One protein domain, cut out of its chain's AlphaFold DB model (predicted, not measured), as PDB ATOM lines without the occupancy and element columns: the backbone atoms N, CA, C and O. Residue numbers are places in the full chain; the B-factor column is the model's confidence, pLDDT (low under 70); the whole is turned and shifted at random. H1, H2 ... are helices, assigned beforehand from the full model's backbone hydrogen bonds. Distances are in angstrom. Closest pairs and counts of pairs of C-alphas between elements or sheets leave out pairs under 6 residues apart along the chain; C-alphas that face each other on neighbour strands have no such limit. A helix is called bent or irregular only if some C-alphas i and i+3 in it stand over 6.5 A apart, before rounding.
ATOM      1  N   GLU A  70     -27.361  36.949 -41.306       89.81
ATOM      2  CA  GLU A  70     -28.022  36.381 -42.479       89.81
ATOM      3  C   GLU A  70     -27.183  35.272 -43.117       89.81
ATOM      4  O   GLU A  70     -27.738  34.250 -43.503       89.81
ATOM      5  N   GLY A  71     -25.853  35.413 -43.179       90.62
ATOM      6  CA  GLY A  71     -24.976  34.378 -43.742       90.62
ATOM      7  C   GLY A  71     -25.038  33.054 -42.975       90.62
ATOM      8  O   GLY A  71     -25.077  31.979 -43.572       90.62
ATOM      9  N   ARG A  72     -25.149  33.108 -41.645       90.12
ATOM     10  CA  ARG A  72     -25.327  31.916 -40.806       90.12
ATOM     11  C   ARG A  72     -26.653  31.216 -41.043       90.12
ATOM     12  O   ARG A  72     -26.689  29.993 -41.169       90.12
ATOM     13  N   ASP A  73     -27.734  31.983 -41.094       91.25
ATOM     14  CA  ASP A  73     -29.062  31.455 -41.381       91.25
ATOM     15  C   ASP A  73     -29.160  30.912 -42.803       91.25
ATOM     16  O   ASP A  73     -29.771  29.864 -43.010       91.25
ATOM     17  N   ARG A  74     -28.495  31.562 -43.762       90.81
ATOM     18  CA  ARG A  74     -28.346  31.083 -45.135       90.81
ATOM     19  C   ARG A  74     -27.654  29.730 -45.154       90.81
ATOM     20  O   ARG A  74     -28.246  28.783 -45.650       90.81
ATOM     21  N   GLN A  75     -26.475  29.589 -44.547       91.44
ATOM     22  CA  GLN A  75     -25.788  28.295 -44.496       91.44
ATOM     23  C   GLN A  75     -26.639  27.230 -43.784       91.44
ATOM     24  O   GLN A  75     -26.769  26.105 -44.273       91.44
ATOM     25  N   PHE A  76     -27.256  27.569 -42.647       92.56
ATOM     26  CA  PHE A  76     -28.089  26.623 -41.910       92.56
ATOM     27  C   PHE A  76     -29.286  26.159 -42.747       92.56
ATOM     28  O   PHE A  76     -29.510  24.961 -42.895       92.56
ATOM     29  N   ARG A  77     -30.033  27.089 -43.343       90.94
ATOM     30  CA  ARG A  77     -31.237  26.781 -44.113       90.94
ATOM     31  C   ARG A  77     -30.929  26.128 -45.454       90.94
ATOM     32  O   ARG A  77     -31.514  25.103 -45.780       90.94
ATOM     33  N   LEU A  78     -30.044  26.743 -46.228       88.00
ATOM     34  CA  LEU A  78     -29.814  26.417 -47.633       88.00
ATOM     35  C   LEU A  78     -28.786  25.309 -47.842       88.00
ATOM     36  O   LEU A  78     -28.818  24.637 -48.868       88.00
ATOM     37  N   HIS A  79     -27.894  25.087 -46.880       91.19
ATOM     38  CA  HIS A  79     -26.861  24.065 -46.999       91.19
ATOM     39  C   HIS A  79     -27.108  22.914 -46.023       91.19
ATOM     40  O   HIS A  79     -27.322  21.783 -46.449       91.19
ATOM     41  N   MET A  80     -27.167  23.192 -44.715       92.94
ATOM     42  CA  MET A  80     -27.312  22.152 -43.687       92.94
ATOM     43  C   MET A  80     -28.681  21.459 -43.735       92.94
ATOM     44  O   MET A  80     -28.726  20.236 -43.795       92.94
ATOM     45  N   ILE A  81     -29.803  22.191 -43.719       94.38
ATOM     46  CA  ILE A  81     -31.134  21.554 -43.736       94.38
ATOM     47  C   ILE A  81     -31.393  20.821 -45.061       94.38
ATOM     48  O   ILE A  81     -31.926  19.711 -45.041       94.38
ATOM     49  N   ASN A  82     -30.961  21.388 -46.189       93.25
ATOM     50  CA  ASN A  82     -31.014  20.727 -47.496       93.25
ATOM     51  C   ASN A  82     -30.181  19.432 -47.521       93.25
ATOM     52  O   ASN A  82     -30.631  18.397 -48.009       93.25
ATOM     53  N   TRP A  83     -28.981  19.456 -46.940       94.38
ATOM     54  CA  TRP A  83     -28.148  18.267 -46.786       94.38
ATOM     55  C   TRP A  83     -28.802  17.215 -45.878       94.38
ATOM     56  O   TRP A  83     -28.859  16.039 -46.238       94.38
ATOM     57  N   ILE A  84     -29.369  17.620 -44.737       95.88
ATOM     58  CA  ILE A  84     -30.107  16.718 -43.842       95.88
ATOM     59  C   ILE A  84     -31.268  16.047 -44.589       95.88
ATOM     60  O   ILE A  84     -31.454  14.841 -44.443       95.88
ATOM     61  N   SER A  85     -32.027  16.790 -45.404       95.62
ATOM     62  CA  SER A  85     -33.182  16.238 -46.126       95.62
ATOM     63  C   SER A  85     -32.781  15.234 -47.209       95.62
ATOM     64  O   SER A  85     -33.503  14.266 -47.445       95.62
ATOM     65  N   ARG A  86     -31.626  15.425 -47.860       95.25
ATOM     66  CA  ARG A  86     -31.067  14.440 -48.803       95.25
ATOM     67  C   ARG A  86     -30.542  13.181 -48.109       95.25
ATOM     68  O   ARG A  86     -30.545  12.114 -48.712       95.25
ATOM     69  N   ASN A  87     -30.152  13.292 -46.841       96.44
ATOM     70  CA  ASN A  87     -29.593  12.211 -46.027       96.44
ATOM     71  C   ASN A  87     -30.608  11.665 -44.999       96.44
ATOM     72  O   ASN A  87     -30.245  11.288 -43.881       96.44
ATOM     73  N   ASP A  88     -31.892  11.603 -45.371       96.69
ATOM     74  CA  ASP A  88     -32.983  11.160 -44.487       96.69
ATOM     75  C   ASP A  88     -32.783   9.738 -43.935       96.69
ATOM     76  O   ASP A  88     -33.162   9.448 -42.805       96.69
ATOM     77  N   GLU A  89     -32.110   8.854 -44.674       96.25
ATOM     78  CA  GLU A  89     -31.779   7.505 -44.193       96.25
ATOM     79  C   GLU A  89     -30.898   7.497 -42.929       96.25
ATOM     80  O   GLU A  89     -30.915   6.523 -42.173       96.25
ATOM     81  N   VAL A  90     -30.159   8.585 -42.681       96.06
ATOM     82  CA  VAL A  90     -29.328   8.781 -41.487       96.06
ATOM     83  C   VAL A  90     -30.093   9.525 -40.392       96.06
ATOM     84  O   VAL A  90     -30.002   9.145 -39.225       96.06
ATOM     85  N   PHE A  91     -30.840  10.577 -40.744       96.56
ATOM     86  CA  PHE A  91     -31.426  11.498 -39.757       96.56
ATOM     87  C   PHE A  91     -32.905  11.248 -39.438       96.56
ATOM     88  O   PHE A  91     -33.359  11.623 -38.356       96.56
ATOM     89  N   GLY A  92     -33.662  10.620 -40.340       96.62
ATOM     90  CA  GLY A  92     -35.079  10.294 -40.157       96.62
ATOM     91  C   GLY A  92     -35.982  11.515 -39.955       96.62
ATOM     92  O   GLY A  92     -36.947  11.455 -39.186       96.62
ATOM     93  N   LEU A  93     -35.652  12.648 -40.581       97.25
ATOM     94  CA  LEU A  93     -36.371  13.918 -40.426       97.25
ATOM     95  C   LEU A  93     -37.358  14.214 -41.568       97.25
ATOM     96  O   LEU A  93     -38.175  15.132 -41.435       97.25
ATOM     97  N   GLY A  94     -37.346  13.397 -42.619       96.31
ATOM     98  CA  GLY A  94     -38.076  13.553 -43.869       96.31
ATOM     99  C   GLY A  94     -37.204  14.135 -44.984       96.31
ATOM    100  O   GLY A  94     -36.132  14.678 -44.744       96.31
ATOM    101  N   THR A  95     -37.694  14.057 -46.221       95.06
ATOM    102  CA  THR A  95     -36.982  14.541 -47.419       95.06
ATOM    103  C   THR A  95     -37.382  15.958 -47.849       95.06
ATOM    104  O   THR A  95     -36.896  16.447 -48.864       95.06
ATOM    105  N   ASP A  96     -38.291  16.610 -47.120       94.06
ATOM    106  CA  ASP A  96     -38.723  17.990 -47.377       94.06
ATOM    107  C   ASP A  96     -37.975  18.951 -46.434       94.06
ATOM    108  O   ASP A  96     -38.300  18.993 -45.240       94.06
ATOM    109  N   PRO A  97     -36.996  19.737 -46.923       93.31
ATOM    110  CA  PRO A  97     -36.214  20.631 -46.069       93.31
ATOM    111  C   PRO A  97     -37.070  21.710 -45.397       93.31
ATOM    112  O   PRO A  97     -36.799  22.094 -44.261       93.31
ATOM    113  N   GLU A  98     -38.146  22.174 -46.035       92.44
ATOM    114  CA  GLU A  98     -39.016  23.197 -45.455       92.44
ATOM    115  C   GLU A  98     -39.855  22.613 -44.306       92.44
ATOM    116  O   GLU A  98     -40.132  23.297 -43.315       92.44
ATOM    117  N   ALA A  99     -40.225  21.331 -44.386       96.00
ATOM    118  CA  ALA A  99     -40.837  20.626 -43.263       96.00
ATOM    119  C   ALA A  99     -39.856  20.467 -42.091       96.00
ATOM    120  O   ALA A  99     -40.241  20.716 -40.947       96.00
ATOM    121  N   ILE A 100     -38.593  20.113 -42.356       97.44
ATOM    122  CA  ILE A 100     -37.548  20.008 -41.320       97.44
ATOM    123  C   ILE A 100     -37.317  21.365 -40.650       97.44
ATOM    124  O   ILE A 100     -37.329  21.453 -39.421       97.44
ATOM    125  N   TRP A 101     -37.177  22.432 -41.442       95.75
ATOM    126  CA  TRP A 101     -37.023  23.806 -40.961       95.75
ATOM    127  C   TRP A 101     -38.156  24.204 -40.008       95.75
ATOM    128  O   TRP A 101     -37.915  24.632 -38.875       95.75
ATOM    129  N   LYS A 102     -39.413  23.988 -40.416       96.69
ATOM    130  CA  LYS A 102     -40.589  24.271 -39.578       96.69
ATOM    131  C   LYS A 102     -40.600  23.450 -38.293       96.69
ATOM    132  O   LYS A 102     -40.943  23.987 -37.239       96.69
ATOM    133  N   ARG A 103     -40.228  22.168 -38.358       97.94
ATOM    134  CA  ARG A 103     -40.130  21.298 -37.176       97.94
ATOM    135  C   ARG A 103     -39.070  21.793 -36.202       97.94
ATOM    136  O   ARG A 103     -39.356  21.860 -35.010       97.94
ATOM    137  N   TYR A 104     -37.902  22.210 -36.692       97.88
ATOM    138  CA  TYR A 104     -36.846  22.784 -35.857       97.88
ATOM    139  C   TYR A 104     -37.345  24.008 -35.074       97.88
ATOM    140  O   TYR A 104     -37.271  24.022 -33.847       97.88
ATOM    141  N   PHE A 105     -37.942  24.998 -35.744       96.75
ATOM    142  CA  PHE A 105     -38.431  26.199 -35.052       96.75
ATOM    143  C   PHE A 105     -39.673  25.947 -34.184       96.75
ATOM    144  O   PHE A 105     -39.855  26.596 -33.154       96.75
ATOM    145  N   ALA A 106     -40.506  24.959 -34.519       96.81
ATOM    146  CA  ALA A 106     -41.571  24.509 -33.623       96.81
ATOM    147  C   ALA A 106     -40.997  23.877 -32.341       96.81
ATOM    148  O   ALA A 106     -41.470  24.171 -31.235       96.81
ATOM    149  N   ALA A 107     -39.948  23.061 -32.476       96.44
ATOM    150  CA  ALA A 107     -39.244  22.411 -31.375       96.44
ATOM    151  C   ALA A 107     -38.519  23.398 -30.447       96.44
ATOM    152  O   ALA A 107     -38.244  23.048 -29.302       96.44
ATOM    153  N   THR A 108     -38.277  24.635 -30.885       95.62
ATOM    154  CA  THR A 108     -37.561  25.668 -30.118       95.62
ATOM    155  C   THR A 108     -38.410  26.894 -29.764       95.62
ATOM    156  O   THR A 108     -37.898  27.880 -29.244       95.62
ATOM    157  N   SER A 109     -39.724  26.816 -29.976       93.75
ATOM    158  CA  SER A 109     -40.657  27.954 -29.943       93.75
ATOM    159  C   SER A 109     -40.924  28.606 -28.577       93.75
ATOM    160  O   SER A 109     -41.438  29.723 -28.536       93.75
ATOM    161  N   THR A 110     -40.618  27.947 -27.452       93.00
ATOM    162  CA  THR A 110     -40.787  28.536 -26.104       93.00
ATOM    163  C   THR A 110     -39.444  28.995 -25.537       93.00
ATOM    164  O   THR A 110     -38.419  28.423 -25.908       93.00
ATOM    165  N   PRO A 111     -39.405  29.959 -24.597       92.31
ATOM    166  CA  PRO A 111     -38.150  30.421 -24.001       92.31
ATOM    167  C   PRO A 111     -37.283  29.293 -23.428       92.31
ATOM    168  O   PRO A 111     -36.075  29.268 -23.649       92.31
ATOM    169  N   GLU A 112     -37.883  28.315 -22.746       92.81
ATOM    170  CA  GLU A 112     -37.162  27.183 -22.158       92.81
ATOM    171  C   GLU A 112     -36.604  26.243 -23.232       92.81
ATOM    172  O   GLU A 112     -35.472  25.776 -23.111       92.81
ATOM    173  N   LYS A 113     -37.379  25.978 -24.293       93.81
ATOM    174  CA  LYS A 113     -36.954  25.140 -25.425       93.81
ATOM    175  C   LYS A 113     -35.874  25.825 -26.259       93.81
ATOM    176  O   LYS A 113     -34.891  25.187 -26.628       93.81
ATOM    177  N   SER A 114     -36.023  27.123 -26.505       93.81
ATOM    178  CA  SER A 114     -35.015  27.945 -27.169       93.81
ATOM    179  C   SER A 114     -33.707  27.944 -26.380       93.81
ATOM    180  O   SER A 114     -32.657  27.652 -26.949       93.81
ATOM    181  N   LEU A 115     -33.761  28.156 -25.060       92.69
ATOM    182  CA  LEU A 115     -32.575  28.114 -24.205       92.69
ATOM    183  C   LEU A 115     -31.936  26.716 -24.162       92.69
ATOM    184  O   LEU A 115     -30.712  26.602 -24.175       92.69
ATOM    185  N   ALA A 116     -32.740  25.645 -24.158       94.56
ATOM    186  CA  ALA A 116     -32.235  24.274 -24.250       94.56
ATOM    187  C   ALA A 116     -31.468  24.038 -25.561       94.56
ATOM    188  O   ALA A 116     -30.356  23.510 -25.540       94.56
ATOM    189  N   ALA A 117     -32.030  24.467 -26.694       95.06
ATOM    190  CA  ALA A 117     -31.376  24.368 -27.994       95.06
ATOM    191  C   ALA A 117     -30.091  25.207 -28.048       95.06
ATOM    192  O   ALA A 117     -29.057  24.705 -28.482       95.06
ATOM    193  N   GLN A 118     -30.107  26.442 -27.534       93.25
ATOM    194  CA  GLN A 118     -28.906  27.282 -27.436       93.25
ATOM    195  C   GLN A 118     -27.806  26.614 -26.604       93.25
ATOM    196  O   GLN A 118     -26.638  26.644 -26.988       93.25
ATOM    197  N   TYR A 119     -28.148  25.996 -25.472       94.12
ATOM    198  CA  TYR A 119     -27.190  25.238 -24.669       94.12
ATOM    199  C   TYR A 119     -26.638  24.023 -25.414       94.12
ATOM    200  O   TYR A 119     -25.431  23.795 -25.363       94.12
ATOM    201  N   ALA A 120     -27.485  23.280 -26.130       95.12
ATOM    202  CA  ALA A 120     -27.058  22.136 -26.932       95.12
ATOM    203  C   ALA A 120     -26.080  22.560 -28.040       95.12
ATOM    204  O   ALA A 120     -24.996  21.990 -28.153       95.12
ATOM    205  N   TRP A 121     -26.402  23.627 -28.780       93.56
ATOM    206  CA  TRP A 121     -25.501  24.222 -29.765       93.56
ATOM    207  C   TRP A 121     -24.178  24.657 -29.140       93.56
ATOM    208  O   TRP A 121     -23.121  24.207 -29.571       93.56
ATOM    209  N   ASN A 122     -24.202  25.487 -28.095       91.44
ATOM    210  CA  ASN A 122     -22.976  25.981 -27.459       91.44
ATOM    211  C   ASN A 122     -22.120  24.854 -26.849       91.44
ATOM    212  O   ASN A 122     -20.892  24.958 -26.819       91.44
ATOM    213  N   ALA A 123     -22.733  23.751 -26.407       92.06
ATOM    214  CA  ALA A 123     -22.003  22.580 -25.934       92.06
ATOM    215  C   ALA A 123     -21.131  21.952 -27.039       92.06
ATOM    216  O   ALA A 123     -20.022  21.492 -26.753       92.06
ATOM    217  N   VAL A 124     -21.572  22.004 -28.299       89.12
ATOM    218  CA  VAL A 124     -20.857  21.436 -29.455       89.12
ATOM    219  C   VAL A 124     -20.060  22.461 -30.266       89.12
ATOM    220  O   VAL A 124     -19.763  22.205 -31.422       89.12
ATOM    221  N   ASN A 125     -19.637  23.572 -29.647       85.50
ATOM    222  CA  ASN A 125     -18.915  24.698 -30.274       85.50
ATOM    223  C   ASN A 125     -19.807  25.727 -30.993       85.50
ATOM    224  O   ASN A 125     -19.324  26.554 -31.765       85.50
ATOM    225  N   GLY A 126     -21.104  25.716 -30.693       84.56
ATOM    226  CA  GLY A 126     -22.047  26.725 -31.147       84.56
ATOM    227  C   GLY A 126     -22.160  26.762 -32.668       84.56
ATOM    228  O   GLY A 126     -21.976  25.750 -33.339       84.56
ATOM    229  N   PRO A 127     -22.437  27.938 -33.229       72.69
ATOM    230  CA  PRO A 127     -22.538  28.095 -34.674       72.69
ATOM    231  C   PRO A 127     -21.243  27.832 -35.449       72.69
ATOM    232  O   PRO A 127     -21.301  27.410 -36.596       72.69
ATOM    233  N   ALA A 128     -20.077  27.976 -34.810       80.00
ATOM    234  CA  ALA A 128     -18.803  27.602 -35.423       80.00
ATOM    235  C   ALA A 128     -18.672  26.080 -35.648       80.00
ATOM    236  O   ALA A 128     -17.774  25.633 -36.357       80.00
ATOM    237  N   ALA A 129     -19.549  25.261 -35.052       77.44
ATOM    238  CA  ALA A 129     -19.544  23.808 -35.215       77.44
ATOM    239  C   ALA A 129     -19.842  23.345 -36.649       77.44
ATOM    240  O   ALA A 129     -19.463  22.232 -37.006       77.44
ATOM    241  N   PHE A 130     -20.514  24.173 -37.457       80.62
ATOM    242  CA  PHE A 130     -20.828  23.859 -38.851       80.62
ATOM    243  C   PHE A 130     -20.153  24.790 -39.862       80.62
ATOM    244  O   PHE A 130     -20.429  24.677 -41.043       80.62
ATOM    245  N   SER A 131     -19.192  25.628 -39.470       82.62
ATOM    246  CA  SER A 131     -18.362  26.382 -40.435       82.62
ATOM    247  C   SER A 131     -17.336  25.499 -41.173       82.62
ATOM    248  O   SER A 131     -16.441  25.995 -41.850       82.62
ATOM    249  N   ASN A 132     -17.416  24.176 -40.996       84.56
ATOM    250  CA  ASN A 132     -16.629  23.183 -41.711       84.56
ATOM    251  C   ASN A 132     -17.476  21.908 -41.931       84.56
ATOM    252  O   ASN A 132     -17.949  21.323 -40.945       84.56
ATOM    253  N   PRO A 133     -17.621  21.426 -43.182       84.81
ATOM    254  CA  PRO A 133     -18.376  20.222 -43.518       84.81
ATOM    255  C   PRO A 133     -17.988  18.953 -42.757       84.81
ATOM    256  O   PRO A 133     -18.838  18.093 -42.544       84.81
ATOM    257  N   ILE A 134     -16.751  18.822 -42.262       84.31
ATOM    258  CA  ILE A 134     -16.314  17.649 -41.481       84.31
ATOM    259  C   ILE A 134     -17.214  17.421 -40.249       84.31
ATOM    260  O   ILE A 134     -17.438  16.278 -39.844       84.31
ATOM    261  N   GLY A 135     -17.763  18.492 -39.666       87.06
ATOM    262  CA  GLY A 135     -18.667  18.434 -38.515       87.06
ATOM    263  C   GLY A 135     -20.133  18.130 -38.849       87.06
ATOM    264  O   GLY A 135     -20.926  17.933 -37.925       87.06
ATOM    265  N   TYR A 136     -20.519  18.066 -40.130       92.00
ATOM    266  CA  TYR A 136     -21.933  18.050 -40.534       92.00
ATOM    267  C   TYR A 136     -22.708  16.864 -39.985       92.00
ATOM    268  O   TYR A 136     -23.841  17.033 -39.554       92.00
ATOM    269  N   ARG A 137     -22.102  15.678 -39.906       93.06
ATOM    270  CA  ARG A 137     -22.779  14.497 -39.353       93.06
ATOM    271  C   ARG A 137     -23.170  14.677 -37.885       93.06
ATOM    272  O   ARG A 137     -24.321  14.438 -37.517       93.06
ATOM    273  N   ALA A 138     -22.250  15.199 -37.074       93.19
ATOM    274  CA  ALA A 138     -22.536  15.533 -35.685       93.19
ATOM    275  C   ALA A 138     -23.614  16.625 -35.595       93.19
ATOM    276  O   ALA A 138     -24.574  16.481 -34.842       93.19
ATOM    277  N   VAL A 139     -23.517  17.680 -36.404       93.00
ATOM    278  CA  VAL A 139     -24.483  18.787 -36.380       93.00
ATOM    279  C   VAL A 139     -25.875  18.368 -36.873       93.00
ATOM    280  O   VAL A 139     -26.870  18.724 -36.247       93.00
ATOM    281  N   GLY A 140     -25.978  17.546 -37.915       95.38
ATOM    282  CA  GLY A 140     -27.246  16.979 -38.374       95.38
ATOM    283  C   GLY A 140     -27.916  16.132 -37.292       95.38
ATOM    284  O   GLY A 140     -29.112  16.274 -37.040       95.38
ATOM    285  N   SER A 141     -27.135  15.329 -36.558       96.62
ATOM    286  CA  SER A 141     -27.653  14.562 -35.416       96.62
ATOM    287  C   SER A 141     -28.073  15.453 -34.237       96.62
ATOM    288  O   SER A 141     -29.047  15.140 -33.555       96.62
ATOM    289  N   LEU A 142     -27.400  16.593 -34.026       96.88
ATOM    290  CA  LEU A 142     -27.801  17.601 -33.041       96.88
ATOM    291  C   LEU A 142     -29.159  18.206 -33.418       96.88
ATOM    292  O   LEU A 142     -30.046  18.274 -32.570       96.88
ATOM    293  N   VAL A 143     -29.343  18.607 -34.682       97.31
ATOM    294  CA  VAL A 143     -30.619  19.129 -35.203       97.31
ATOM    295  C   VAL A 143     -31.734  18.099 -35.013       97.31
ATOM    296  O   VAL A 143     -32.797  18.438 -34.487       97.31
ATOM    297  N   ALA A 144     -31.476  16.833 -35.357       98.12
ATOM    298  CA  ALA A 144     -32.423  15.742 -35.137       98.12
ATOM    299  C   ALA A 144     -32.763  15.554 -33.650       98.12
ATOM    300  O   ALA A 144     -33.937  15.434 -33.299       98.12
ATOM    301  N   GLY A 145     -31.761  15.611 -32.769       97.44
ATOM    302  CA  GLY A 145     -31.940  15.545 -31.320       97.44
ATOM    303  C   GLY A 145     -32.762  16.711 -30.761       97.44
ATOM    304  O   GLY A 145     -33.643  16.490 -29.933       97.44
ATOM    305  N   ILE A 146     -32.532  17.943 -31.235       97.25
ATOM    306  CA  ILE A 146     -33.312  19.131 -30.841       97.25
ATOM    307  C   ILE A 146     -34.781  18.965 -31.243       97.25
ATOM    308  O   ILE A 146     -35.669  19.209 -30.423       97.25
ATOM    309  N   ILE A 147     -35.043  18.518 -32.475       97.94
ATOM    310  CA  ILE A 147     -36.406  18.256 -32.954       97.94
ATOM    311  C   ILE A 147     -37.071  17.176 -32.094       97.94
ATOM    312  O   ILE A 147     -38.163  17.397 -31.571       97.94
ATOM    313  N   ALA A 148     -36.396  16.044 -31.877       96.56
ATOM    314  CA  ALA A 148     -36.929  14.929 -31.099       96.56
ATOM    315  C   ALA A 148     -37.229  15.312 -29.637       96.56
ATOM    316  O   ALA A 148     -38.289  14.971 -29.111       96.56
ATOM    317  N   GLU A 149     -36.329  16.051 -28.983       95.25
ATOM    318  CA  GLU A 149     -36.527  16.556 -27.619       95.25
ATOM    319  C   GLU A 149     -37.692  17.558 -27.554       95.25
ATOM    320  O   GLU A 149     -38.479  17.533 -26.606       95.25
ATOM    321  N   GLY A 150     -37.850  18.415 -28.569       93.94
ATOM    322  CA  GLY A 150     -38.937  19.392 -28.639       93.94
ATOM    323  C   GLY A 150     -40.315  18.795 -28.949       93.94
ATOM    324  O   GLY A 150     -41.321  19.358 -28.499       93.94
ATOM    325  N   GLU A 151     -40.363  17.678 -29.682       93.94
ATOM    326  CA  GLU A 151     -41.573  16.915 -30.037       93.94
ATOM    327  C   GLU A 151     -41.968  15.873 -28.973       93.94
ATOM    328  O   GLU A 151     -43.093  15.363 -28.987       93.94
ATOM    329  N   ALA A 152     -41.075  15.564 -28.027       90.31
ATOM    330  CA  ALA A 152     -41.343  14.603 -26.967       90.31
ATOM    331  C   ALA A 152     -42.555  15.018 -26.095       90.31
ATOM    332  O   ALA A 152     -42.768  16.208 -25.830       90.31
ATOM    333  N   PRO A 153     -43.353  14.052 -25.588       82.50
ATOM    334  CA  PRO A 153     -44.521  14.341 -24.759       82.50
ATOM    335  C   PRO A 153     -44.196  15.203 -23.534       82.50
ATOM    336  O   PRO A 153     -43.151  15.035 -22.903       82.50
ATOM    337  N   SER A 154     -45.143  16.076 -23.176       63.44
ATOM    338  CA  SER A 154     -45.040  17.172 -22.201       63.44
ATOM    339  C   SER A 154     -44.405  16.791 -20.856       63.44
ATOM    340  O   SER A 154     -45.095  16.478 -19.880       63.44
ATOM    341  N   LYS A 155     -43.079  16.887 -20.790       69.56
ATOM    342  CA  LYS A 155     -42.320  17.054 -19.550       69.56
ATOM    343  C   LYS A 155     -41.966  18.535 -19.404       69.56
ATOM    344  O   LYS A 155     -41.772  19.204 -20.420       69.56
ATOM    345  N   PRO A 156     -41.876  19.072 -18.176       81.44
ATOM    346  CA  PRO A 156     -41.271  20.380 -17.967       81.44
ATOM    347  C   PRO A 156     -39.874  20.409 -18.595       81.44
ATOM    348  O   PRO A 156     -39.059  19.524 -18.330       81.44
ATOM    349  N   VAL A 157     -39.617  21.403 -19.441       86.44
ATOM    350  CA  VAL A 157     -38.306  21.590 -20.061       86.44
ATOM    351  C   VAL A 157     -37.400  22.247 -19.033       86.44
ATOM    352  O   VAL A 157     -37.614  23.393 -18.644       86.44
ATOM    353  N   VAL A 158     -36.389  21.509 -18.581       92.69
ATOM    354  CA  VAL A 158     -35.267  22.062 -17.820       92.69
ATOM    355  C   VAL A 158     -34.124  22.242 -18.819       92.69
ATOM    356  O   VAL A 158     -33.568  21.231 -19.252       92.69
ATOM    357  N   PRO A 159     -33.760  23.482 -19.207       93.75
ATOM    358  CA  PRO A 159     -32.890  23.723 -20.360       93.75
ATOM    359  C   PRO A 159     -31.582  22.931 -20.350       93.75
ATOM    360  O   PRO A 159     -31.230  22.309 -21.347       93.75
ATOM    361  N   ALA A 160     -30.894  22.884 -19.207       93.94
ATOM    362  CA  ALA A 160     -29.642  22.145 -19.064       93.94
ATOM    363  C   ALA A 160     -29.822  20.622 -19.190       93.94
ATOM    364  O   ALA A 160     -28.998  19.956 -19.806       93.94
ATOM    365  N   GLU A 161     -30.902  20.059 -18.643       94.75
ATOM    366  CA  GLU A 161     -31.163  18.617 -18.727       94.75
ATOM    367  C   GLU A 161     -31.610  18.203 -20.132       94.75
ATOM    368  O   GLU A 161     -31.208  17.149 -20.621       94.75
ATOM    369  N   SER A 162     -32.435  19.027 -20.785       95.50
ATOM    370  CA  SER A 162     -32.829  18.834 -22.182       95.50
ATOM    371  C   SER A 162     -31.617  18.916 -23.107       95.50
ATOM    372  O   SER A 162     -31.404  18.010 -23.908       95.50
ATOM    373  N   ALA A 163     -30.762  19.928 -22.938       96.50
ATOM    374  CA  ALA A 163     -29.517  20.039 -23.689       96.50
ATOM    375  C   ALA A 163     -28.589  18.835 -23.464       96.50
ATOM    376  O   ALA A 163     -28.007  18.336 -24.420       96.50
ATOM    377  N   ALA A 164     -28.483  18.321 -22.231       96.75
ATOM    378  CA  ALA A 164     -27.684  17.131 -21.936       96.75
ATOM    379  C   ALA A 164     -28.196  15.896 -22.694       96.75
ATOM    380  O   ALA A 164     -27.395  15.181 -23.289       96.75
ATOM    381  N   ARG A 165     -29.521  15.686 -22.746       96.38
ATOM    382  CA  ARG A 165     -30.129  14.592 -23.527       96.38
ATOM    383  C   ARG A 165     -29.854  14.721 -25.020       96.38
ATOM    384  O   ARG A 165     -29.532  13.723 -25.659       96.38
ATOM    385  N   VAL A 166     -29.950  15.935 -25.559       97.12
ATOM    386  CA  VAL A 166     -29.605  16.213 -26.959       97.12
ATOM    387  C   VAL A 166     -28.125  15.901 -27.210       97.12
ATOM    388  O   VAL A 166     -27.807  15.162 -28.141       97.12
ATOM    389  N   VAL A 167     -27.217  16.377 -26.349       97.12
ATOM    390  CA  VAL A 167     -25.774  16.092 -26.444       97.12
ATOM    391  C   VAL A 167     -25.495  14.591 -26.370       97.12
ATOM    392  O   VAL A 167     -24.670  14.103 -27.134       97.12
ATOM    393  N   ASP A 168     -26.188  13.837 -25.514       96.56
ATOM    394  CA  ASP A 168     -26.041  12.379 -25.389       96.56
ATOM    395  C   ASP A 168     -26.479  11.612 -26.644       96.56
ATOM    396  O   ASP A 168     -25.930  10.550 -26.936       96.56
ATOM    397  N   GLN A 169     -27.424  12.156 -27.410       94.06
ATOM    398  CA  GLN A 169     -27.893  11.580 -28.675       94.06
ATOM    399  C   GLN A 169     -27.101  12.075 -29.891       94.06
ATOM    400  O   GLN A 169     -27.170  11.468 -30.956       94.06
ATOM    401  N   THR A 170     -26.327  13.151 -29.734       96.25
ATOM    402  CA  THR A 170     -25.495  13.701 -30.808       96.25
ATOM    403  C   THR A 170     -24.345  12.742 -31.123       96.25
ATOM    404  O   THR A 170     -23.716  12.170 -30.220       96.25
ATOM    405  N   GLU A 171     -24.044  12.572 -32.406       94.75
ATOM    406  CA  GLU A 171     -22.973  11.724 -32.928       94.75
ATOM    407  C   GLU A 171     -21.587  12.349 -32.705       94.75
ATOM    408  O   GLU A 171     -20.932  12.858 -33.610       94.75
ATOM    409  N   LEU A 172     -21.142  12.304 -31.453       94.00
ATOM    410  CA  LEU A 172     -19.847  12.786 -30.983       94.00
ATOM    411  C   LEU A 172     -18.962  11.609 -30.562       94.00
ATOM    412  O   LEU A 172     -19.465  10.607 -30.039       94.00
ATOM    413  N   THR A 173     -17.642  11.758 -30.700       95.00
ATOM    414  CA  THR A 173     -16.686  10.869 -30.019       95.00
ATOM    415  C   THR A 173     -16.814  11.011 -28.500       95.00
ATOM    416  O   THR A 173     -17.315  12.021 -27.999       95.00
ATOM    417  N   ASP A 174     -16.320  10.033 -27.738       96.31
ATOM    418  CA  ASP A 174     -16.354  10.092 -26.268       96.31
ATOM    419  C   ASP A 174     -15.651  11.345 -25.719       96.31
ATOM    420  O   ASP A 174     -16.143  11.987 -24.789       96.31
ATOM    421  N   GLU A 175     -14.532  11.741 -26.332       95.56
ATOM    422  CA  GLU A 175     -13.797  12.955 -25.969       95.56
ATOM    423  C   GLU A 175     -14.612  14.223 -26.258       95.56
ATOM    424  O   GLU A 175     -14.751  15.089 -25.389       95.56
ATOM    425  N   GLN A 176     -15.201  14.320 -27.455       94.12
ATOM    426  CA  GLN A 176     -16.048  15.452 -27.835       94.12
ATOM    427  C   GLN A 176     -17.273  15.560 -26.924       94.12
ATOM    428  O   GLN A 176     -17.603  16.656 -26.470       94.12
ATOM    429  N   ARG A 177     -17.911  14.431 -26.599       96.31
ATOM    430  CA  ARG A 177     -19.068  14.365 -25.697       96.31
ATOM    431  C   ARG A 177     -18.701  14.797 -24.280       96.31
ATOM    432  O   ARG A 177     -19.411  15.603 -23.682       96.31
ATOM    433  N   ALA A 178     -17.568  14.332 -23.753       96.81
ATOM    434  CA  ALA A 178     -17.071  14.763 -22.448       96.81
ATOM    435  C   ALA A 178     -16.777  16.275 -22.419       96.81
ATOM    436  O   ALA A 178     -17.136  16.967 -21.463       96.81
ATOM    437  N   ALA A 179     -16.171  16.812 -23.484       95.31
ATOM    438  CA  ALA A 179     -15.936  18.245 -23.622       95.31
ATOM    439  C   ALA A 179     -17.250  19.042 -23.727       95.31
ATOM    440  O   ALA A 179     -17.365  20.108 -23.117       95.31
ATOM    441  N   ALA A 180     -18.249  18.523 -24.445       95.31
ATOM    442  CA  ALA A 180     -19.569  19.132 -24.570       95.31
ATOM    443  C   ALA A 180     -20.292  19.213 -23.220       95.31
ATOM    444  O   ALA A 180     -20.733  20.292 -22.827       95.31
ATOM    445  N   HIS A 181     -20.300  18.127 -22.441       96.69
ATOM    446  CA  HIS A 181     -20.852  18.128 -21.080       96.69
ATOM    447  C   HIS A 181     -20.122  19.095 -20.143       96.69
ATOM    448  O   HIS A 181     -20.756  19.777 -19.338       96.69
ATOM    449  N   LYS A 182     -18.796  19.228 -20.275       94.88
ATOM    450  CA  LYS A 182     -18.030  20.226 -19.515       94.88
ATOM    451  C   LYS A 182     -18.455  21.658 -19.861       94.88
ATOM    452  O   LYS A 182     -18.610  22.468 -18.949       94.88
ATOM    453  N   ARG A 183     -18.652  21.978 -21.146       92.75
ATOM    454  CA  ARG A 183     -19.158  23.295 -21.585       92.75
ATOM    455  C   ARG A 183     -20.580  23.535 -21.084       92.75
ATOM    456  O   ARG A 183     -20.849  24.589 -20.520       92.75
ATOM    457  N   LEU A 184     -21.453  22.539 -21.206       93.31
ATOM    458  CA  LEU A 184     -22.830  22.612 -20.728       93.31
ATOM    459  C   LEU A 184     -22.905  22.887 -19.219       93.31
ATOM    460  O   LEU A 184     -23.679  23.738 -18.789       93.31
ATOM    461  N   ALA A 185     -22.056  22.239 -18.418       92.31
ATOM    462  CA  ALA A 185     -21.979  22.491 -16.981       92.31
ATOM    463  C   ALA A 185     -21.567  23.938 -16.646       92.31
ATOM    464  O   ALA A 185     -22.036  24.487 -15.652       92.31
ATOM    465  N   LEU A 186     -20.716  24.564 -17.470       88.69
ATOM    466  CA  LEU A 186     -20.346  25.976 -17.322       88.69
ATOM    467  C   LEU A 186     -21.503  26.908 -17.702       88.69
ATOM    468  O   LEU A 186     -21.760  27.865 -16.981       88.69
ATOM    469  N   LEU A 187     -22.218  26.607 -18.791       86.00
ATOM    470  CA  LEU A 187     -23.373  27.388 -19.256       86.00
ATOM    471  C   LEU A 187     -24.547  27.339 -18.270       86.00
ATOM    472  O   LEU A 187     -25.220  28.343 -18.054       86.00
ATOM    473  N   ALA A 188     -24.775  26.176 -17.659       87.56
ATOM    474  CA  ALA A 188     -25.834  25.957 -16.680       87.56
ATOM    475  C   ALA A 188     -25.470  26.445 -15.266       87.56
ATOM    476  O   ALA A 188     -26.320  26.436 -14.370       87.56
ATOM    477  N   ALA A 189     -24.213  26.835 -15.028       85.94
ATOM    478  CA  ALA A 189     -23.783  27.282 -13.714       85.94
ATOM    479  C   ALA A 189     -24.488  28.602 -13.352       85.94
ATOM    480  O   ALA A 189     -24.463  29.555 -14.130       85.94
ATOM    481  N   PRO A 190     -25.089  28.714 -12.154       75.56
ATOM    482  CA  PRO A 190     -25.744  29.946 -11.749       75.56
ATOM    483  C   PRO A 190     -24.722  31.084 -11.662       75.56
ATOM    484  O   PRO A 190     -23.798  31.048 -10.841       75.56
ATOM    485  N   TYR A 203     -12.203  36.957 -18.535       56.72
ATOM    486  CA  TYR A 203     -12.814  36.730 -19.837       56.72
ATOM    487  C   TYR A 203     -11.884  37.309 -20.890       56.72
ATOM    488  O   TYR A 203     -11.328  38.395 -20.710       56.72
ATOM    489  N   ASP A 204     -11.670  36.532 -21.943       61.28
ATOM    490  CA  ASP A 204     -10.952  36.986 -23.117       61.28
ATOM    491  C   ASP A 204     -11.872  37.919 -23.909       61.28
ATOM    492  O   ASP A 204     -12.647  37.474 -24.746       61.28
ATOM    493  N   TYR A 205     -11.831  39.208 -23.566       74.88
ATOM    494  CA  TYR A 205     -12.567  40.263 -24.266       74.88
ATOM    495  C   TYR A 205     -11.784  40.818 -25.458       74.88
ATOM    496  O   TYR A 205     -12.057  41.930 -25.907       74.88
ATOM    497  N   VAL A 206     -10.747  40.115 -25.934       81.94
ATOM    498  CA  VAL A 206      -9.920  40.610 -27.039       81.94
ATOM    499  C   VAL A 206     -10.772  40.810 -28.284       81.94
ATOM    500  O   VAL A 206     -10.641  41.843 -28.931       81.94
ATOM    501  N   ILE A 207     -11.698  39.890 -28.570       82.19
ATOM    502  CA  ILE A 207     -12.597  40.001 -29.722       82.19
ATOM    503  C   ILE A 207     -13.517  41.216 -29.576       82.19
ATOM    504  O   ILE A 207     -13.534  42.049 -30.479       82.19
ATOM    505  N   GLU A 208     -14.246  41.372 -28.460       83.06
ATOM    506  CA  GLU A 208     -15.147  42.523 -28.318       83.06
ATOM    507  C   GLU A 208     -14.387  43.848 -28.270       83.06
ATOM    508  O   GLU A 208     -14.801  44.805 -28.916       83.06
ATOM    509  N   PHE A 209     -13.274  43.924 -27.537       86.31
ATOM    510  CA  PHE A 209     -12.506  45.163 -27.423       86.31
ATOM    511  C   PHE A 209     -11.973  45.599 -28.785       86.31
ATOM    512  O   PHE A 209     -12.162  46.750 -29.173       86.31
ATOM    513  N   THR A 210     -11.342  44.679 -29.516       89.31
ATOM    514  CA  THR A 210     -10.791  44.956 -30.843       89.31
ATOM    515  C   THR A 210     -11.904  45.341 -31.814       89.31
ATOM    516  O   THR A 210     -11.863  46.449 -32.350       89.31
ATOM    517  N   ALA A 211     -12.966  44.534 -31.920       89.62
ATOM    518  CA  ALA A 211     -14.090  44.809 -32.811       89.62
ATOM    519  C   ALA A 211     -14.744  46.172 -32.529       89.62
ATOM    520  O   ALA A 211     -14.966  46.943 -33.460       89.62
ATOM    521  N   CYS A 212     -14.992  46.519 -31.258       91.56
ATOM    522  CA  CYS A 212     -15.577  47.814 -30.889       91.56
ATOM    523  C   CYS A 212     -14.654  49.008 -31.176       91.56
ATOM    524  O   CYS A 212     -15.126  50.143 -31.247       91.56
ATOM    525  N   THR A 213     -13.345  48.781 -31.306       92.44
ATOM    526  CA  THR A 213     -12.380  49.826 -31.665       92.44
ATOM    527  C   THR A 213     -12.083  49.912 -33.159       92.44
ATOM    528  O   THR A 213     -11.531  50.927 -33.576       92.44
ATOM    529  N   ASP A 214     -12.470  48.918 -33.957       93.25
ATOM    530  CA  ASP A 214     -12.188  48.837 -35.394       93.25
ATOM    531  C   ASP A 214     -13.245  49.556 -36.238       93.25
ATOM    532  O   ASP A 214     -14.142  48.969 -36.860       93.25
ATOM    533  N   GLY A 215     -13.118  50.879 -36.270       92.25
ATOM    534  CA  GLY A 215     -14.106  51.743 -36.896       92.25
ATOM    535  C   GLY A 215     -15.238  52.114 -35.946       92.25
ATOM    536  O   GLY A 215     -15.620  51.340 -35.073       92.25
ATOM    537  N   GLN A 216     -15.812  53.301 -36.127       93.94
ATOM    538  CA  GLN A 216     -16.960  53.717 -35.327       93.94
ATOM    539  C   GLN A 216     -18.215  52.930 -35.727       93.94
ATOM    540  O   GLN A 216     -18.800  53.169 -36.783       93.94
ATOM    541  N   TRP A 217     -18.662  52.044 -34.835       93.38
ATOM    542  CA  TRP A 217     -19.953  51.368 -34.947       93.38
ATOM    543  C   TRP A 217     -21.100  52.358 -34.766       93.38
ATOM    544  O   TRP A 217     -20.981  53.347 -34.035       93.38
ATOM    545  N   THR A 218     -22.246  52.057 -35.362       92.88
ATOM    546  CA  THR A 218     -23.474  52.829 -35.180       92.88
ATOM    547  C   THR A 218     -23.892  52.791 -33.708       92.88
ATOM    548  O   THR A 218     -24.040  51.721 -33.115       92.88
ATOM    549  N   GLN A 219     -24.028  53.970 -33.099       91.81
ATOM    550  CA  GLN A 219     -24.267  54.115 -31.663       91.81
ATOM    551  C   GLN A 219     -25.763  54.178 -31.325       91.81
ATOM    552  O   GLN A 219     -26.569  54.650 -32.124       91.81
ATOM    553  N   GLY A 220     -26.098  53.801 -30.090       88.94
ATOM    554  CA  GLY A 220     -27.420  54.018 -29.496       88.94
ATOM    555  C   GLY A 220     -28.403  52.857 -29.665       88.94
ATOM    556  O   GLY A 220     -28.407  52.158 -30.675       88.94
ATOM    557  N   LEU A 221     -29.255  52.664 -28.651       87.94
ATOM    558  CA  LEU A 221     -30.200  51.542 -28.571       87.94
ATOM    559  C   LEU A 221     -31.193  51.509 -29.734       87.94
ATOM    560  O   LEU A 221     -31.422  50.439 -30.284       87.94
ATOM    561  N   ASP A 222     -31.725  52.662 -30.139       91.12
ATOM    562  CA  ASP A 222     -32.782  52.748 -31.154       91.12
ATOM    563  C   ASP A 222     -32.379  52.086 -32.481       91.12
ATOM    564  O   ASP A 222     -33.173  51.362 -33.081       91.12
ATOM    565  N   TYR A 223     -31.127  52.282 -32.917       91.44
ATOM    566  CA  TYR A 223     -30.608  51.636 -34.124       91.44
ATOM    567  C   TYR A 223     -30.554  50.116 -33.971       91.44
ATOM    568  O   TYR A 223     -30.966  49.399 -34.878       91.44
ATOM    569  N   TRP A 224     -30.058  49.614 -32.839       89.31
ATOM    570  CA  TRP A 224     -29.892  48.175 -32.619       89.31
ATOM    571  C   TRP A 224     -31.223  47.462 -32.379       89.31
ATOM    572  O   TRP A 224     -31.395  46.327 -32.818       89.31
ATOM    573  N   GLU A 225     -32.199  48.134 -31.765       88.75
ATOM    574  CA  GLU A 225     -33.573  47.641 -31.693       88.75
ATOM    575  C   GLU A 225     -34.217  47.543 -33.080       88.75
ATOM    576  O   GLU A 225     -34.889  46.556 -33.378       88.75
ATOM    577  N   ASP A 226     -34.029  48.551 -33.936       91.56
ATOM    578  CA  ASP A 226     -34.519  48.531 -35.318       91.56
ATOM    579  C   ASP A 226     -33.802  47.471 -36.169       91.56
ATOM    580  O   ASP A 226     -34.447  46.702 -36.884       91.56
ATOM    581  N   PHE A 227     -32.478  47.366 -36.039       90.38
ATOM    582  CA  PHE A 227     -31.676  46.328 -36.678       90.38
ATOM    583  C   PHE A 227     -32.180  44.934 -36.308       90.38
ATOM    584  O   PHE A 227     -32.426  44.118 -37.195       90.38
ATOM    585  N   HIS A 228     -32.408  44.677 -35.017       88.25
ATOM    586  CA  HIS A 228     -32.947  43.404 -34.557       88.25
ATOM    587  C   HIS A 228     -34.341  43.133 -35.141       88.25
ATOM    588  O   HIS A 228     -34.563  42.060 -35.695       88.25
ATOM    589  N   LYS A 229     -35.255  44.116 -35.112       90.88
ATOM    590  CA  LYS A 229     -36.611  43.982 -35.682       90.88
ATOM    591  C   LYS A 229     -36.602  43.647 -37.176       90.88
ATOM    592  O   LYS A 229     -37.464  42.897 -37.626       90.88
ATOM    593  N   ARG A 230     -35.659  44.204 -37.945       91.25
ATOM    594  CA  ARG A 230     -35.521  43.936 -39.387       91.25
ATOM    595  C   ARG A 230     -34.850  42.599 -39.689       91.25
ATOM    596  O   ARG A 230     -35.250  41.939 -40.639       91.25
ATOM    597  N   THR A 231     -33.860  42.209 -38.890       89.06
ATOM    598  CA  THR A 231     -33.006  41.044 -39.171       89.06
ATOM    599  C   THR A 231     -33.598  39.745 -38.626       89.06
ATOM    600  O   THR A 231     -33.505  38.719 -39.286       89.06
ATOM    601  N   ALA A 232     -34.274  39.777 -37.472       89.56
ATOM    602  CA  ALA A 232     -34.911  38.607 -36.856       89.56
ATOM    603  C   ALA A 232     -35.782  37.764 -37.819       89.56
ATOM    604  O   ALA A 232     -35.552  36.560 -37.915       89.56
ATOM    605  N   PRO A 233     -36.715  38.342 -38.608       89.69
ATOM    606  CA  PRO A 233     -37.523  37.548 -39.540       89.69
ATOM    607  C   PRO A 233     -36.730  36.964 -40.722       89.69
ATOM    608  O   PRO A 233     -37.208  36.021 -41.351       89.69
ATOM    609  N   LEU A 234     -35.561  37.524 -41.046       88.88
ATOM    610  CA  LEU A 234     -34.678  37.041 -42.116       88.88
ATOM    611  C   LEU A 234     -33.700  35.973 -41.607       88.88
ATOM    612  O   LEU A 234     -33.334  35.073 -42.359       88.88
ATOM    613  N   ALA A 235     -33.321  36.059 -40.332       91.25
ATOM    614  CA  ALA A 235     -32.313  35.224 -39.694       91.25
ATOM    615  C   ALA A 235     -32.797  34.663 -38.332       91.25
ATOM    616  O   ALA A 235     -32.260  35.034 -37.280       91.25
ATOM    617  N   PRO A 236     -33.831  33.798 -38.312       91.38
ATOM    618  CA  PRO A 236     -34.440  33.301 -37.076       91.38
ATOM    619  C   PRO A 236     -33.536  32.365 -36.251       91.38
ATOM    620  O   PRO A 236     -33.696  32.279 -35.032       91.38
ATOM    621  N   LEU A 237     -32.572  31.663 -36.859       90.62
ATOM    622  CA  LEU A 237     -31.563  30.910 -36.107       90.62
ATOM    623  C   LEU A 237     -30.652  31.886 -35.355       90.62
ATOM    624  O   LEU A 237     -30.391  31.707 -34.165       90.62
ATOM    625  N   SER A 238     -30.177  32.933 -36.021       88.31
ATOM    626  CA  SER A 238     -29.379  33.975 -35.380       88.31
ATOM    627  C   SER A 238     -30.175  34.719 -34.310       88.31
ATOM    628  O   SER A 238     -29.637  34.974 -33.239       88.31
ATOM    629  N   GLU A 239     -31.466  34.991 -34.527       88.12
ATOM    630  CA  GLU A 239     -32.367  35.503 -33.485       88.12
ATOM    631  C   GLU A 239     -32.391  34.575 -32.263       88.12
ATOM    632  O   GLU A 239     -32.260  35.038 -31.128       88.12
ATOM    633  N   GLN A 240     -32.486  33.259 -32.486       87.88
ATOM    634  CA  GLN A 240     -32.462  32.263 -31.421       87.88
ATOM    635  C   GLN A 240     -31.160  32.304 -30.609       87.88
ATOM    636  O   GLN A 240     -31.215  32.126 -29.395       87.88
ATOM    637  N   PHE A 241     -30.003  32.538 -31.230       79.38
ATOM    638  CA  PHE A 241     -28.731  32.704 -30.512       79.38
ATOM    639  C   PHE A 241     -28.592  34.060 -29.803       79.38
ATOM    640  O   PHE A 241     -27.667  34.241 -29.009       79.38
ATOM    641  N   GLY A 242     -29.498  35.002 -30.068       71.44
ATOM    642  CA  GLY A 242     -29.324  36.407 -29.731       71.44
ATOM    643  C   GLY A 242     -28.358  37.107 -30.691       71.44
ATOM    644  O   GLY A 242     -27.822  36.519 -31.628       71.44
ATOM    645  N   LEU A 243     -28.129  38.405 -30.475       60.75
ATOM    646  CA  LEU A 243     -27.193  39.157 -31.311       60.75
ATOM    647  C   LEU A 243     -25.792  38.526 -31.223       60.75
ATOM    648  O   LEU A 243     -25.169  38.550 -30.163       60.75
ATOM    649  N   LEU A 244     -25.325  37.963 -32.347       56.97
ATOM    650  CA  LEU A 244     -24.048  37.257 -32.496       56.97
ATOM    651  C   LEU A 244     -22.860  38.065 -31.969       56.97
ATOM    652  O   LEU A 244     -21.960  37.481 -31.374       56.97
ATOM    653  N   VAL A 245     -22.913  39.392 -32.133       58.94
ATOM    654  CA  VAL A 245     -22.166  40.405 -31.377       58.94
ATOM    655  C   VAL A 245     -23.034  41.677 -31.293       58.94
ATOM    656  O   VAL A 245     -23.787  41.975 -32.219       58.94
ATOM    657  N   THR A 246     -22.859  42.454 -30.211       57.78
ATOM    658  CA  THR A 246     -23.317  43.848 -29.938       57.78
ATOM    659  C   THR A 246     -24.560  44.025 -29.065       57.78
ATOM    660  O   THR A 246     -25.695  44.023 -29.530       57.78
ATOM    661  N   PRO A 247     -24.334  44.267 -27.764       69.06
ATOM    662  CA  PRO A 247     -24.723  45.565 -27.183       69.06
ATOM    663  C   PRO A 247     -23.543  46.480 -26.827       69.06
ATOM    664  O   PRO A 247     -23.715  47.687 -26.757       69.06
ATOM    665  N   THR A 248     -22.336  45.947 -26.611       82.19
ATOM    666  CA  THR A 248     -21.220  46.743 -26.058       82.19
ATOM    667  C   THR A 248     -20.677  47.794 -27.032       82.19
ATOM    668  O   THR A 248     -20.515  48.948 -26.638       82.19
ATOM    669  N   CYS A 249     -20.451  47.445 -28.307       87.94
ATOM    670  CA  CYS A 249     -19.885  48.386 -29.289       87.94
ATOM    671  C   CYS A 249     -20.830  49.548 -29.621       87.94
ATOM    672  O   CYS A 249     -20.371  50.630 -29.979       87.94
ATOM    673  N   ALA A 250     -22.140  49.365 -29.419       88.25
ATOM    674  CA  ALA A 250     -23.159  50.406 -29.567       88.25
ATOM    675  C   ALA A 250     -22.995  51.591 -28.597       88.25
ATOM    676  O   ALA A 250     -23.659  52.616 -28.770       88.25
ATOM    677  N   PHE A 251     -22.155  51.429 -27.570       88.69
ATOM    678  CA  PHE A 251     -21.844  52.438 -26.556       88.69
ATOM    679  C   PHE A 251     -20.336  52.663 -26.401       88.69
ATOM    680  O   PHE A 251     -19.897  53.232 -25.399       88.69
ATOM    681  N   TRP A 252     -19.541  52.180 -27.357       90.62
ATOM    682  CA  TRP A 252     -18.092  52.297 -27.344       90.62
ATOM    683  C   TRP A 252     -17.644  53.337 -28.381       90.62
ATOM    684  O   TRP A 252     -17.633  53.045 -29.581       90.62
ATOM    685  N   PRO A 253     -17.300  54.565 -27.958       92.38
ATOM    686  CA  PRO A 253     -16.830  55.586 -28.883       92.38
ATOM    687  C   PRO A 253     -15.389  55.302 -29.326       92.38
ATOM    688  O   PRO A 253     -14.524  54.978 -28.509       92.38
ATOM    689  N   THR A 254     -15.119  55.476 -30.618       92.75
ATOM    690  CA  THR A 254     -13.780  55.382 -31.211       92.75
ATOM    691  C   THR A 254     -13.653  56.332 -32.402       92.75
ATOM    692  O   THR A 254     -14.626  56.633 -33.087       92.75
ATOM    693  N   GLU A 255     -12.437  56.805 -32.663       91.50
ATOM    694  CA  GLU A 255     -12.117  57.614 -33.849       91.50
ATOM    695  C   GLU A 255     -11.355  56.818 -34.916       91.50
ATOM    696  O   GLU A 255     -11.103  57.334 -36.009       91.50
ATOM    697  N   SER A 256     -10.992  55.566 -34.611       92.50
ATOM    698  CA  SER A 256     -10.357  54.684 -35.587       92.50
ATOM    699  C   SER A 256     -11.301  54.458 -36.761       92.50
ATOM    700  O   SER A 256     -12.526  54.443 -36.613       92.50
ATOM    701  N   LYS A 257     -10.719  54.313 -37.942       92.12
ATOM    702  CA  LYS A 257     -11.408  54.053 -39.202       92.12
ATOM    703  C   LYS A 257     -10.426  53.365 -40.126       92.12
ATOM    704  O   LYS A 257      -9.261  53.758 -40.142       92.12
TER     705      LYS A 257
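Overview. This is residues 70 to 190 and 203 to 257 of the 383 residues of an uncharacterized protein of Streptomyces scopuliridis RB72 (UniProt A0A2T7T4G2). Look first for a body of crossed helices, in which H6 has H1 and H3 on one side and H4 and H7 on the other, with H8 folded back on H7 as a hairpin. From one end of this body a looser arm with H9 and H10 reaches away, joined by the tail, residues 242 to 257, and together they make the length; H11 packs on the first residues of H1, 70 to 73, where arm and body meet. You will find 176 printed residues with eleven named helices, H1 to H11 in that order, and no named strand: the class is all helix. The whole is compact, with a radius of gyration of the C-alphas of 17.5 A, yet elongated, spanning 54 by 34 by 33 A.

Along the chain. Find C-alpha 70 at (-28.022, 36.381, -42.479); from there H1 runs to residue 86, over 23.0 A. Next come H2, residues 88 to 91, H3, residues 97 to 107, H4, residues 111 to 123, over 18.1 A, and H5, residues 126 to 130. H6, residues 133 to 151, begins with C-alpha 133 at (-18.376, 20.222, -43.518) and covers 27.0 A; it is irregular, with C-alphas 134 and 137 7.5 A apart. Then follow H7, residues 159 to 169, H8, residues 174 to 187, over 19.9 A, H9, residues 206 to 213, H10, residues 221 to 231, and H11, residues 236 to 241, ending with C-alpha 241 at (-28.731, 32.704, -30.512).

Arrangement. Start at the hub, H6, which touches six helices. H3 touches it at a steep tilt of 54 degrees, the closest C-alphas being those of Ala 107 and Gly 150, 4.1 A apart. H7 touches it at Gly 145 and Val 166, whose C-alphas are 5.0 A apart. H4 touches it at a shallow tilt of 24 degrees, opposite ways, closest at the C-alphas of Ala 117 and Ile 146, 6.3 A. H1 and H2 only just touch it, each with 3 pairs of C-alphas within 8 A, and H5 touches it only at the corner. H7 and H8 form a helical hairpin at 7 degrees, with the C-alphas of Ala 164 and His 181 closest, 7.0 A apart. H11 touches H1, closest at the C-alphas of Asp 73 and Leu 237, 5.9 A. H9 and H10 touch no helix. Every O i to N i+4 pair is within hydrogen-bond range in H3, H4, H7, H8, H9, H10 and H11, against 11 of 13 in H1, 13 of 15 in H6 and 0 of 1 in H5, where 2 of 2 O i to N i+3 pairs are; H2 is too short for an O i to N i+4 pair.

Size, cuts and confidence. The C-alphas farthest apart are those of Pro 153 and Glu 255, 54.8 A. Residues 191 to 202 are not printed, and C-alphas 190 and 203 are 16.7 A apart across the cut. Of the links that are printed whole, none is long. Look for pLDDT under 70 at residues 154 to 155, 203 to 204 and 243 to 247.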